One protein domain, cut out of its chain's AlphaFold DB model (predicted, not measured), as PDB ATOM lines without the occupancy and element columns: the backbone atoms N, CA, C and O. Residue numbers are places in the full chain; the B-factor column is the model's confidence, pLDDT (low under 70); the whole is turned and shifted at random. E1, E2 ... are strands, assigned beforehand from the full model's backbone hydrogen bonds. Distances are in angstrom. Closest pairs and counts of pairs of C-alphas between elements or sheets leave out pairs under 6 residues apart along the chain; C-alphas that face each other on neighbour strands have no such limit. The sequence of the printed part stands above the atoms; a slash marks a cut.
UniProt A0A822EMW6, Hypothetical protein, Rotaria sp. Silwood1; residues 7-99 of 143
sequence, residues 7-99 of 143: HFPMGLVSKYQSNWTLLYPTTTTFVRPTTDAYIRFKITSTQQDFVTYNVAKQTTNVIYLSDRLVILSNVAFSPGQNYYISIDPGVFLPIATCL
ATOM      1  N   HIS A   7      38.908   4.216  44.174       90.06
ATOM      2  CA  HIS A   7      39.169   5.397  44.989       90.06
ATOM      3  C   HIS A   7      40.630   5.448  45.430       90.06
ATOM      4  O   HIS A   7      41.214   4.426  45.800       90.06
ATOM      5  N   PHE A   8      41.219   6.638  45.408       93.19
ATOM      6  CA  PHE A   8      42.590   6.845  45.857       93.19
ATOM      7  C   PHE A   8      42.818   8.269  46.393       93.19
ATOM      8  O   PHE A   8      42.173   9.212  45.930       93.19
ATOM      9  N   PRO A   9      43.763   8.450  47.329       94.06
ATOM     10  CA  PRO A   9      44.529   7.398  48.001       94.06
ATOM     11  C   PRO A   9      43.680   6.612  49.015       94.06
ATOM     12  O   PRO A   9      42.608   7.053  49.428       94.06
ATOM     13  N   MET A  10      44.179   5.437  49.395       92.62
ATOM     14  CA  MET A  10      43.688   4.625  50.512       92.62
ATOM     15  C   MET A  10      44.865   4.278  51.425       92.62
ATOM     16  O   MET A  10      46.018   4.308  50.990       92.62
ATOM     17  N   GLY A  11      44.574   3.889  52.666       94.44
ATOM     18  CA  GLY A  11      45.605   3.477  53.620       94.44
ATOM     19  C   GLY A  11      46.435   4.653  54.138       94.44
ATOM     20  O   GLY A  11      45.885   5.720  54.417       94.44
ATOM     21  N   LEU A  12      47.745   4.450  54.304       96.50
ATOM     22  CA  LEU A  12      48.625   5.431  54.939       96.50
ATOM     23  C   LEU A  12      48.888   6.632  54.018       96.50
ATOM     24  O   LEU A  12      49.444   6.483  52.932       96.50
ATOM     25  N   VAL A  13      48.553   7.829  54.493       96.94
ATOM     26  CA  VAL A  13      48.751   9.098  53.783       96.94
ATOM     27  C   VAL A  13      49.428  10.146  54.665       96.94
ATOM     28  O   VAL A  13      49.436  10.063  55.896       96.94
ATOM     29  N   SER A  14      49.990  11.177  54.033       95.19
ATOM     30  CA  SER A  14      50.454  12.374  54.741       95.19
ATOM     31  C   SER A  14      49.275  13.126  55.363       95.19
ATOM     32  O   SER A  14      48.193  13.187  54.779       95.19
ATOM     33  N   LYS A  15      49.500  13.797  56.498       95.44
ATOM     34  CA  LYS A  15      48.512  14.714  57.090       95.44
ATOM     35  C   LYS A  15      48.153  15.901  56.183       95.44
ATOM     36  O   LYS A  15      47.145  16.560  56.409       95.44
ATOM     37  N   TYR A  16      48.974  16.167  55.165       96.06
ATOM     38  CA  TYR A  16      48.756  17.196  54.144       96.06
ATOM     39  C   TYR A  16      48.189  16.638  52.833       96.06
ATOM     40  O   TYR A  16      48.174  17.349  51.829       96.06
ATOM     41  N   GLN A  17      47.761  15.370  52.807       97.06
ATOM     42  CA  GLN A  17      47.101  14.808  51.635       97.06
ATOM     43  C   GLN A  17      45.900  15.676  51.263       97.06
ATOM     44  O   GLN A  17      44.993  15.868  52.066       97.06
ATOM     45  N   SER A  18      45.902  16.202  50.044       96.88
ATOM     46  CA  SER A  18      44.907  17.183  49.616       96.88
ATOM     47  C   SER A  18      44.072  16.729  48.432       96.88
ATOM     48  O   SER A  18      43.058  17.348  48.162       96.88
ATOM     49  N   ASN A  19      44.452  15.664  47.729       97.56
ATOM     50  CA  ASN A  19      43.758  15.218  46.523       97.56
ATOM     51  C   ASN A  19      43.142  13.827  46.723       97.56
ATOM     52  O   ASN A  19      43.858  12.875  47.033       97.56
ATOM     53  N   TRP A  20      41.834  13.714  46.512       97.06
ATOM     54  CA  TRP A  20      41.070  12.478  46.646       97.06
ATOM     55  C   TRP A  20      40.272  12.260  45.374       97.06
ATOM     56  O   TRP A  20      39.501  13.124  44.969       97.06
ATOM     57  N   THR A  21      40.455  11.121  44.722       94.44
ATOM     58  CA  THR A  21      39.812  10.840  43.443       94.44
ATOM     59  C   THR A  21      38.988   9.569  43.520       94.44
ATOM     60  O   THR A  21      39.484   8.530  43.952       94.44
ATOM     61  N   LEU A  22      37.748   9.657  43.046       90.88
ATOM     62  CA  LEU A  22      36.865   8.527  42.795       90.88
ATOM     63  C   LEU A  22      36.723   8.355  41.280       90.88
ATOM     64  O   LEU A  22      36.117   9.193  40.612       90.88
ATOM     65  N   LEU A  23      37.298   7.284  40.742       87.06
ATOM     66  CA  LEU A  23      37.134   6.835  39.361       87.06
ATOM     67  C   LEU A  23      35.978   5.849  39.275       87.06
ATOM     68  O   LEU A  23      35.901   4.904  40.064       87.06
ATOM     69  N   TYR A  24      35.128   6.018  38.269       76.75
ATOM     70  CA  TYR A  24      34.053   5.073  38.000       76.75
ATOM     71  C   TYR A  24      34.298   4.348  36.672       76.75
ATOM     72  O   TYR A  24      34.501   5.008  35.650       76.75
ATOM     73  N   PRO A  25      34.294   3.004  36.638       65.12
ATOM     74  CA  PRO A  25      34.520   2.284  35.397       65.12
ATOM     75  C   PRO A  25      33.284   2.401  34.495       65.12
ATOM     76  O   PRO A  25      32.211   1.908  34.830       65.12
ATOM     77  N   THR A  26      33.478   2.999  33.316       63.50
ATOM     78  CA  THR A  26      32.559   3.068  32.156       63.50
ATOM     79  C   THR A  26      31.372   4.042  32.240       63.50
ATOM     80  O   THR A  26      30.698   4.136  33.264       63.50
ATOM     81  N   THR A  27      31.160   4.777  31.127       60.22
ATOM     82  CA  THR A  27      29.979   5.585  30.697       60.22
ATOM     83  C   THR A  27      29.278   6.461  31.744       60.22
ATOM     84  O   THR A  27      28.169   6.946  31.525       60.22
ATOM     85  N   THR A  28      29.925   6.678  32.880       63.50
ATOM     86  CA  THR A  28      29.402   7.397  34.031       63.50
ATOM     87  C   THR A  28      30.128   8.719  34.088       63.50
ATOM     88  O   THR A  28      31.237   8.814  34.602       63.50
ATOM     89  N   THR A  29      29.514   9.739  33.514       67.25
ATOM     90  CA  THR A  29      29.988  11.107  33.678       67.25
ATOM     91  C   THR A  29      29.519  11.639  35.016       67.25
ATOM     92  O   THR A  29      28.329  11.570  35.324       67.25
ATOM     93  N   PHE A  30      30.436  12.208  35.788       78.88
ATOM     94  CA  PHE A  30      30.078  12.905  37.008       78.88
ATOM     95  C   PHE A  30      29.486  14.261  36.625       78.88
ATOM     96  O   PHE A  30      30.170  15.117  36.067       78.88
ATOM     97  N   VAL A  31      28.207  14.462  36.930       82.25
ATOM     98  CA  VAL A  31      27.542  15.762  36.790       82.25
ATOM     99  C   VAL A  31      27.346  16.355  38.174       82.25
ATOM    100  O   VAL A  31      26.914  15.654  39.093       82.25
ATOM    101  N   ARG A  32      27.678  17.642  38.320       89.44
ATOM    102  CA  ARG A  32      27.465  18.368  39.572       89.44
ATOM    103  C   ARG A  32      25.960  18.476  39.849       89.44
ATOM    104  O   ARG A  32      25.232  18.912  38.955       89.44
ATOM    105  N   PRO A  33      25.494  18.139  41.061       88.62
ATOM    106  CA  PRO A  33      24.096  18.321  41.417       88.62
ATOM    107  C   PRO A  33      23.748  19.803  41.581       88.62
ATOM    108  O   PRO A  33      24.602  20.640  41.874       88.62
ATOM    109  N   THR A  34      22.467  20.119  41.409       87.81
ATOM    110  CA  THR A  34      21.912  21.465  41.625       87.81
ATOM    111  C   THR A  34      21.328  21.648  43.025       87.81
ATOM    112  O   THR A  34      21.057  22.777  43.432       87.81
ATOM    113  N   THR A  35      21.142  20.557  43.769       90.00
ATOM    114  CA  THR A  35      20.633  20.529  45.143       90.00
ATOM    115  C   THR A  35      21.753  20.261  46.142       90.00
ATOM    116  O   THR A  35      22.778  19.665  45.813       90.00
ATOM    117  N   ASP A  36      21.557  20.717  47.380       93.62
ATOM    118  CA  ASP A  36      22.522  20.506  48.456       93.62
ATOM    119  C   ASP A  36      22.714  19.002  48.720       93.62
ATOM    120  O   ASP A  36      21.800  18.311  49.162       93.62
ATOM    121  N   ALA A  37      23.935  18.528  48.483       93.19
ATOM    122  CA  ALA A  37      24.433  17.207  48.845       93.19
ATOM    123  C   ALA A  37      25.866  17.363  49.364       93.19
ATOM    124  O   ALA A  37      26.541  18.357  49.056       93.19
ATOM    125  N   TYR A  38      26.342  16.415  50.168       95.81
ATOM    126  CA  TYR A  38      27.596  16.590  50.890       95.81
ATOM    127  C   TYR A  38      28.556  15.412  50.753       95.81
ATOM    128  O   TYR A  38      28.184  14.243  50.818       95.81
ATOM    129  N   ILE A  39      29.837  15.754  50.637       96.19
ATOM    130  CA  ILE A  39      30.953  14.840  50.877       96.19
ATOM    131  C   ILE A  39      31.523  15.179  52.245       96.19
ATOM    132  O   ILE A  39      31.756  16.353  52.543       96.19
ATOM    133  N   ARG A  40      31.760  14.160  53.070       97.69
ATOM    134  CA  ARG A  40      32.292  14.342  54.424       97.69
ATOM    135  C   ARG A  40      33.501  13.460  54.652       97.69
ATOM    136  O   ARG A  40      33.464  12.262  54.385       97.69
ATOM    137  N   PHE A  41      34.541  14.056  55.209       97.75
ATOM    138  CA  PHE A  41      35.675  13.354  55.787       97.75
ATOM    139  C   PHE A  41      35.333  13.105  57.244       97.75
ATOM    140  O   PHE A  41      35.111  14.056  57.989       97.75
ATOM    141  N   LYS A  42      35.254  11.843  57.649       98.19
ATOM    142  CA  LYS A  42      34.741  11.454  58.961       98.19
ATOM    143  C   LYS A  42      35.807  10.733  59.756       98.19
ATOM    144  O   LYS A  42      36.545   9.914  59.215       98.19
ATOM    145  N   ILE A  43      35.880  11.027  61.047       98.00
ATOM    146  CA  ILE A  43      36.756  10.312  61.977       98.00
ATOM    147  C   ILE A  43      36.200   8.897  62.158       98.00
ATOM    148  O   ILE A  43      35.045   8.729  62.542       98.00
ATOM    149  N   THR A  44      37.000   7.858  61.915       97.19
ATOM    150  CA  THR A  44      36.498   6.470  61.890       97.19
ATOM    151  C   THR A  44      35.921   6.015  63.236       97.19
ATOM    152  O   THR A  44      34.881   5.345  63.272       97.19
ATOM    153  N   SER A  45      36.567   6.396  64.343       96.81
ATOM    154  CA  SER A  45      36.179   6.000  65.703       96.81
ATOM    155  C   SER A  45      34.900   6.693  66.181       96.81
ATOM    156  O   SER A  45      33.991   6.020  66.658       96.81
ATOM    157  N   THR A  46      34.805   8.016  66.023       97.12
ATOM    158  CA  THR A  46      33.685   8.825  66.543       97.12
ATOM    159  C   THR A  46      32.578   9.072  65.523       97.12
ATOM    160  O   THR A  46      31.479   9.454  65.908       97.12
ATOM    161  N   GLN A  47      32.848   8.862  64.231       96.00
ATOM    162  CA  GLN A  47      31.967   9.207  63.106       96.00
ATOM    163  C   GLN A  47      31.612  10.692  63.019       96.00
ATOM    164  O   GLN A  47      30.666  11.055  62.323       96.00
ATOM    165  N   GLN A  48      32.357  11.545  63.716       96.94
ATOM    166  CA  GLN A  48      32.200  12.984  63.596       96.94
ATOM    167  C   GLN A  48      32.755  13.448  62.255       96.94
ATOM    168  O   GLN A  48      33.780  12.945  61.782       96.94
ATOM    169  N   ASP A  49      32.070  14.418  61.666       97.62
ATOM    170  CA  ASP A  49      32.522  15.087  60.460       97.62
ATOM    171  C   ASP A  49      33.725  15.967  60.817       97.62
ATOM    172  O   ASP A  49      33.639  16.859  61.659       97.62
ATOM    173  N   PHE A  50      34.862  15.688  60.192       97.25
ATOM    174  CA  PHE A  50      36.069  16.500  60.291       97.25
ATOM    175  C   PHE A  50      36.032  17.649  59.282       97.25
ATOM    176  O   PHE A  50      36.341  18.788  59.619       97.25
ATOM    177  N   VAL A  51      35.621  17.347  58.048       97.06
ATOM    178  CA  VAL A  51      35.416  18.327  56.977       97.06
ATOM    179  C   VAL A  51      34.194  17.944  56.168       97.06
ATOM    180  O   VAL A  51      34.010  16.771  55.845       97.06
ATOM    181  N   THR A  52      33.417  18.953  55.781       97.62
ATOM    182  CA  THR A  52      32.195  18.793  54.997       97.62
ATOM    183  C   THR A  52      32.210  19.738  53.803       97.62
ATOM    184  O   THR A  52      32.380  20.947  53.957       97.62
ATOM    185  N   TYR A  53      31.984  19.193  52.610       97.69
ATOM    186  CA  TYR A  53      31.851  19.954  51.374       97.69
ATOM    187  C   TYR A  53      30.432  19.834  50.836       97.69
ATOM    188  O   TYR A  53      30.007  18.744  50.465       97.69
ATOM    189  N   ASN A  54      29.723  20.961  50.749       96.62
ATOM    190  CA  ASN A  54      28.487  21.049  49.975       96.62
ATOM    191  C   ASN A  54      28.841  21.059  48.484       96.62
ATOM    192  O   ASN A  54      29.364  22.051  47.969       96.62
ATOM    193  N   VAL A  55      28.564  19.962  47.793       94.56
ATOM    194  CA  VAL A  55      29.070  19.746  46.436       94.56
ATOM    195  C   VAL A  55      28.357  20.585  45.375       94.56
ATOM    196  O   VAL A  55      28.941  20.849  44.324       94.56
ATOM    197  N   ALA A  56      27.144  21.075  45.644       93.31
ATOM    198  CA  ALA A  56      26.456  21.994  44.739       93.31
ATOM    199  C   ALA A  56      27.119  23.379  44.719       93.31
ATOM    200  O   ALA A  56      27.126  24.054  43.692       93.31
ATOM    201  N   LYS A  57      27.725  23.793  45.842       95.56
ATOM    202  CA  LYS A  57      28.288  25.142  46.030       95.56
ATOM    203  C   LYS A  57      29.816  25.189  45.920       95.56
ATOM    204  O   LYS A  57      30.374  26.200  45.506       95.56
ATOM    205  N   GLN A  58      30.509  24.114  46.287       95.25
ATOM    206  CA  GLN A  58      31.973  24.060  46.356       95.25
ATOM    207  C   GLN A  58      32.584  23.677  45.000       95.25
ATOM    208  O   GLN A  58      32.877  22.510  44.732       95.25
ATOM    209  N   THR A  59      32.777  24.663  44.124       94.25
ATOM    210  CA  THR A  59      33.292  24.437  42.762       94.25
ATOM    211  C   THR A  59      34.806  24.257  42.692       94.25
ATOM    212  O   THR A  59      35.290  23.571  41.796       94.25
ATOM    213  N   THR A  60      35.546  24.820  43.648       96.00
ATOM    214  CA  THR A  60      37.012  24.733  43.735       96.00
ATOM    215  C   THR A  60      37.494  23.482  44.457       96.00
ATOM    216  O   THR A  60      38.554  22.957  44.135       96.00
ATOM    217  N   ASN A  61      36.727  23.003  45.437       97.31
ATOM    218  CA  ASN A  61      37.106  21.860  46.269       97.31
ATOM    219  C   ASN A  61      36.523  20.544  45.773       97.31
ATOM    220  O   ASN A  61      37.012  19.491  46.153       97.31
ATOM    221  N   VAL A  62      35.483  20.581  44.943       96.19
ATOM    222  CA  VAL A  62      34.854  19.377  44.402       96.19
ATOM    223  C   VAL A  62      34.729  19.559  42.903       96.19
ATOM    224  O   VAL A  62      33.952  20.391  42.436       96.19
ATOM    225  N   ILE A  63      35.521  18.812  42.147       94.38
ATOM    226  CA  ILE A  63      35.665  18.934  40.701       94.38
ATOM    227  C   ILE A  63      35.053  17.694  40.059       94.38
ATOM    228  O   ILE A  63      35.439  16.560  40.340       94.38
ATOM    229  N   TYR A  64      34.092  17.941  39.179       91.38
ATOM    230  CA  TYR A  64      33.390  16.922  38.418       91.38
ATOM    231  C   TYR A  64      34.020  16.846  37.034       91.38
ATOM    232  O   TYR A  64      34.076  17.851  36.325       91.38
ATOM    233  N   LEU A  65      34.512  15.668  36.671       88.19
ATOM    234  CA  LEU A  65      35.072  15.379  35.358       88.19
ATOM    235  C   LEU A  65      34.276  14.248  34.700       88.19
ATOM    236  O   LEU A  65      33.470  13.563  35.330       88.19
ATOM    237  N   SER A  66      34.511  14.027  33.411       82.19
ATOM    238  CA  SER A  66      33.788  13.014  32.635       82.19
ATOM    239  C   SER A  66      33.992  11.580  33.129       82.19
ATOM    240  O   SER A  66      33.166  10.731  32.827       82.19
ATOM    241  N   ASP A  67      35.080  11.292  33.841       82.75
ATOM    242  CA  ASP A  67      35.454   9.942  34.284       82.75
ATOM    243  C   ASP A  67      35.693   9.832  35.799       82.75
ATOM    244  O   ASP A  67      35.874   8.728  36.322       82.75
ATOM    245  N   ARG A  68      35.722  10.963  36.514       88.06
ATOM    246  CA  ARG A  68      36.088  11.003  37.930       88.06
ATOM    247  C   ARG A  68      35.481  12.172  38.691       88.06
ATOM    248  O   ARG A  68      35.238  13.247  38.143       88.06
ATOM    249  N   LEU A  69      35.359  11.970  39.993       90.94
ATOM    250  CA  LEU A  69      35.159  13.017  40.984       90.94
ATOM    251  C   LEU A  69      36.489  13.274  41.691       90.94
ATOM    252  O   LEU A  69      37.092  12.340  42.218       90.94
ATOM    253  N   VAL A  70      36.937  14.527  41.712       94.81
ATOM    254  CA  VAL A  70      38.137  14.956  42.442       94.81
ATOM    255  C   VAL A  70      37.723  15.857  43.595       94.81
ATOM    256  O   VAL A  70      36.999  16.830  43.399       94.81
ATOM    257  N   ILE A  71      38.201  15.556  44.794       96.88
ATOM    258  CA  ILE A  71      37.987  16.349  45.998       96.88
ATOM    259  C   ILE A  71      39.341  16.904  46.425       96.88
ATOM    260  O   ILE A  71      40.284  16.151  46.668       96.88
ATOM    261  N   LEU A  72      39.429  18.225  46.513       98.00
ATOM    262  CA  LEU A  72      40.599  18.950  46.974       98.00
ATOM    263  C   LEU A  72      40.375  19.405  48.418       98.00
ATOM    264  O   LEU A  72      39.710  20.418  48.660       98.00
ATOM    265  N   SER A  73      40.916  18.657  49.380       96.31
ATOM    266  CA  SER A  73      40.861  19.051  50.784       96.31
ATOM    267  C   SER A  73      41.849  20.179  51.073       96.31
ATOM    268  O   SER A  73      43.020  20.118  50.707       96.31
ATOM    269  N   ASN A  74      41.372  21.216  51.757       93.31
ATOM    270  CA  ASN A  74      42.132  22.420  52.114       93.31
ATOM    271  C   ASN A  74      42.453  22.491  53.616       93.31
ATOM    272  O   ASN A  74      42.609  23.573  54.176       93.31
ATOM    273  N   VAL A  75      42.526  21.330  54.264       95.94
ATOM    274  CA  VAL A  75      42.820  21.188  55.691       95.94
ATOM    275  C   VAL A  75      44.047  20.312  55.894       95.94
ATOM    276  O   VAL A  75      44.361  19.464  55.059       95.94
ATOM    277  N   ALA A  76      44.711  20.491  57.032       96.94
ATOM    278  CA  ALA A  76      45.636  19.496  57.553       96.94
ATOM    279  C   ALA A  76      44.863  18.530  58.455       96.94
ATOM    280  O   ALA A  76      44.126  18.967  59.339       96.94
ATOM    281  N   PHE A  77      45.030  17.230  58.238       97.06
ATOM    282  CA  PHE A  77      44.428  16.196  59.075       97.06
ATOM    283  C   PHE A  77      45.204  16.029  60.387       97.06
ATOM    284  O   PHE A  77      46.396  16.339  60.467       97.06
ATOM    285  N   SER A  78      44.540  15.518  61.425       96.31
ATOM    286  CA  SER A  78      45.210  15.196  62.686       96.31
ATOM    287  C   SER A  78      46.178  14.027  62.467       96.31
ATOM    288  O   SER A  78      45.733  13.014  61.932       96.31
ATOM    289  N   PRO A  79      47.462  14.122  62.864       95.69
ATOM    290  CA  PRO A  79      48.417  13.020  62.738       95.69
ATOM    291  C   PRO A  79      47.974  11.749  63.469       95.69
ATOM    292  O   PRO A  79      47.378  11.826  64.544       95.69
ATOM    293  N   GLY A  80      48.304  10.581  62.916       95.88
ATOM    294  CA  GLY A  80      47.997   9.274  63.513       95.88
ATOM    295  C   GLY A  80      46.504   8.926  63.587       95.88
ATOM    296  O   GLY A  80      46.133   7.937  64.218       95.88
ATOM    297  N   GLN A  81      45.633   9.726  62.969       97.44
ATOM    298  CA  GLN A  81      44.186   9.548  63.005       97.44
ATOM    299  C   GLN A  81      43.680   8.756  61.789       97.44
ATOM    300  O   GLN A  81      44.121   8.965  60.653       97.44
ATOM    301  N   ASN A  82      42.703   7.884  62.048       97.94
ATOM    302  CA  ASN A  82      41.966   7.124  61.039       97.94
ATOM    303  C   ASN A  82      40.704   7.870  60.611       97.94
ATOM    304  O   ASN A  82      39.941   8.347  61.465       97.94
ATOM    305  N   TYR A  83      40.464   7.882  59.306       98.19
ATOM    306  CA  TYR A  83      39.333   8.542  58.679       98.19
ATOM    307  C   TYR A  83      38.730   7.692  57.556       98.19
ATOM    308  O   TYR A  83      39.319   6.715  57.088       98.19
ATOM    309  N   TYR A  84      37.555   8.104  57.095       97.31
ATOM    310  CA  TYR A  84      36.939   7.623  55.865       97.31
ATOM    311  C   TYR A  84      36.174   8.755  55.176       97.31
ATOM    312  O   TYR A  84      35.847   9.766  55.806       97.31
ATOM    313  N   ILE A  85      35.894   8.598  53.884       96.12
ATOM    314  CA  ILE A  85      35.062   9.538  53.124       96.12
ATOM    315  C   ILE A  85      33.655   8.956  52.979       96.12
ATOM    316  O   ILE A  85      33.490   7.863  52.441       96.12
ATOM    317  N   SER A  86      32.649   9.697  53.443       94.38
ATOM    318  CA  SER A  86      31.232   9.397  53.215       94.38
ATOM    319  C   SER A  86      30.623  10.353  52.198       94.38
ATOM    320  O   SER A  86      31.014  11.523  52.134       94.38
ATOM    321  N   ILE A  87      29.635   9.875  51.453       92.12
ATOM    322  CA  ILE A  87      29.012  10.592  50.342       92.12
ATOM    323  C   ILE A  87      27.493  10.533  50.510       92.12
ATOM    324  O   ILE A  87      26.938   9.447  50.642       92.12
ATOM    325  N   ASP A  88      26.824  11.684  50.508       92.00
ATOM    326  CA  ASP A  88      25.359  11.746  50.543       92.00
ATOM    327  C   ASP A  88      24.705  11.214  49.266       92.00
ATOM    328  O   ASP A  88      25.339  11.160  48.200       92.00
ATOM    329  N   PRO A  89      23.397  10.911  49.331       87.00
ATOM    330  CA  PRO A  89      22.604  10.779  48.130       87.00
ATOM    331  C   PRO A  89      22.749  12.003  47.217       87.00
ATOM    332  O   PRO A  89      22.805  13.140  47.685       87.00
ATOM    333  N   GLY A  90      22.799  11.777  45.909       85.12
ATOM    334  CA  GLY A  90      22.765  12.854  44.914       85.12
ATOM    335  C   GLY A  90      24.066  13.632  44.735       85.12
ATOM    336  O   GLY A  90      24.096  14.564  43.940       85.12
ATOM    337  N   VAL A  91      25.169  13.251  45.390       88.00
ATOM    338  CA  VAL A  91      26.477  13.872  45.130       88.00
ATOM    339  C   VAL A  91      26.899  13.729  43.667       88.00
ATOM    340  O   VAL A  91      27.588  14.606  43.162       88.00
ATOM    341  N   PHE A  92      26.499  12.684  42.949       78.12
ATOM    342  CA  PHE A  92      26.710  12.610  41.503       78.12
ATOM    343  C   PHE A  92      25.564  11.892  40.791       78.12
ATOM    344  O   PHE A  92      24.913  11.018  41.355       78.12
ATOM    345  N   LEU A  93      25.332  12.249  39.527       69.12
ATOM    346  CA  LEU A  93      24.316  11.624  38.678       69.12
ATOM    347  C   LEU A  93      24.991  10.734  37.629       69.12
ATOM    348  O   LEU A  93      25.649  11.272  36.735       69.12
ATOM    349  N   PRO A  94      24.854   9.395  37.681       61.16
ATOM    350  CA  PRO A  94      25.299   8.555  36.583       61.16
ATOM    351  C   PRO A  94      24.385   8.774  35.369       61.16
ATOM    352  O   PRO A  94      23.208   8.420  35.402       61.16
ATOM    353  N   ILE A  95      24.919   9.331  34.273       55.91
ATOM    354  CA  ILE A  95      24.134   9.603  33.047       55.91
ATOM    355  C   ILE A  95      23.524   8.325  32.432       55.91
ATOM    356  O   ILE A  95      22.536   8.409  31.705       55.91
ATOM    357  N   ALA A  96      24.046   7.133  32.743       56.03
ATOM    358  CA  ALA A  96      23.692   5.909  32.026       56.03
ATOM    359  C   ALA A  96      22.237   5.426  32.194       56.03
ATOM    360  O   ALA A  96      21.763   4.704  31.324       56.03
ATOM    361  N   THR A  97      21.489   5.815  33.235       46.31
ATOM    362  CA  THR A  97      20.075   5.411  33.364       46.31
ATOM    363  C   THR A  97      19.278   6.398  34.215       46.31
ATOM    364  O   THR A  97      19.583   6.571  35.391       46.31
ATOM    365  N   CYS A  98      18.229   6.985  33.635       50.31
ATOM    366  CA  CYS A  98      17.075   7.584  34.317       50.31
ATOM    367  C   CYS A  98      17.378   8.297  35.650       50.31
ATOM    368  O   CYS A  98      16.972   7.777  36.682       50.31
ATOM    369  N   LEU A  99      18.066   9.451  35.618       51.25
ATOM    370  CA  LEU A  99      18.112  10.484  36.678       51.25
ATOM    371  C   LEU A  99      17.935   9.966  38.121       51.25
ATOM    372  O   LEU A  99      17.092  10.468  38.863       51.25
TER     373      LEU A  99
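This is residues 7 to 99 of the 143 residues of the protein "Hypothetical protein" of Rotaria sp. Silwood1 (UniProt A0A822EMW6). With little regular structure, this is a loose sandwich: the sheet E4-E3-E7 and the smaller sheet E2-E6-E5 are partly face to face, joined by loops. Both are antiparallel; E1 is set off from them. The 93 printed residues hold seven strands, E1 to E7 in chain order, 34 residues: all strand, no named helix. It is compact, radius of gyration of the C-alphas 13.5 A, but elongated, 42 by 24 by 23 A.

Find C-alpha 38 at (27.596, 16.590, 50.890); E3 runs to residue 43, 15.7 A. Beside it look for E4, 49 to 54, and E7, 82 to 87, 17.2 A, ending at (29.012, 10.592, 50.342). Then find E2, 19 to 23, E6, 68 to 72, E5, 62 to 64, and E1, 11 to 13.

Look at N 41 and O 51, 2.8 A, in the hairpin E3 and E4; at N 42 and O 84, 2.8 A, between E3 and E7; at N 20 and O 71, 2.9 A, between E2 and E6; at N 63 and O 70, 2.8 A, in the hairpin E5 and E6. E1 pairs with no named strand.

The printed part has no cut. The link E2 to E3 is long, 14 residues. Residues 25 to 29 and 93 to 99 have pLDDT under 70.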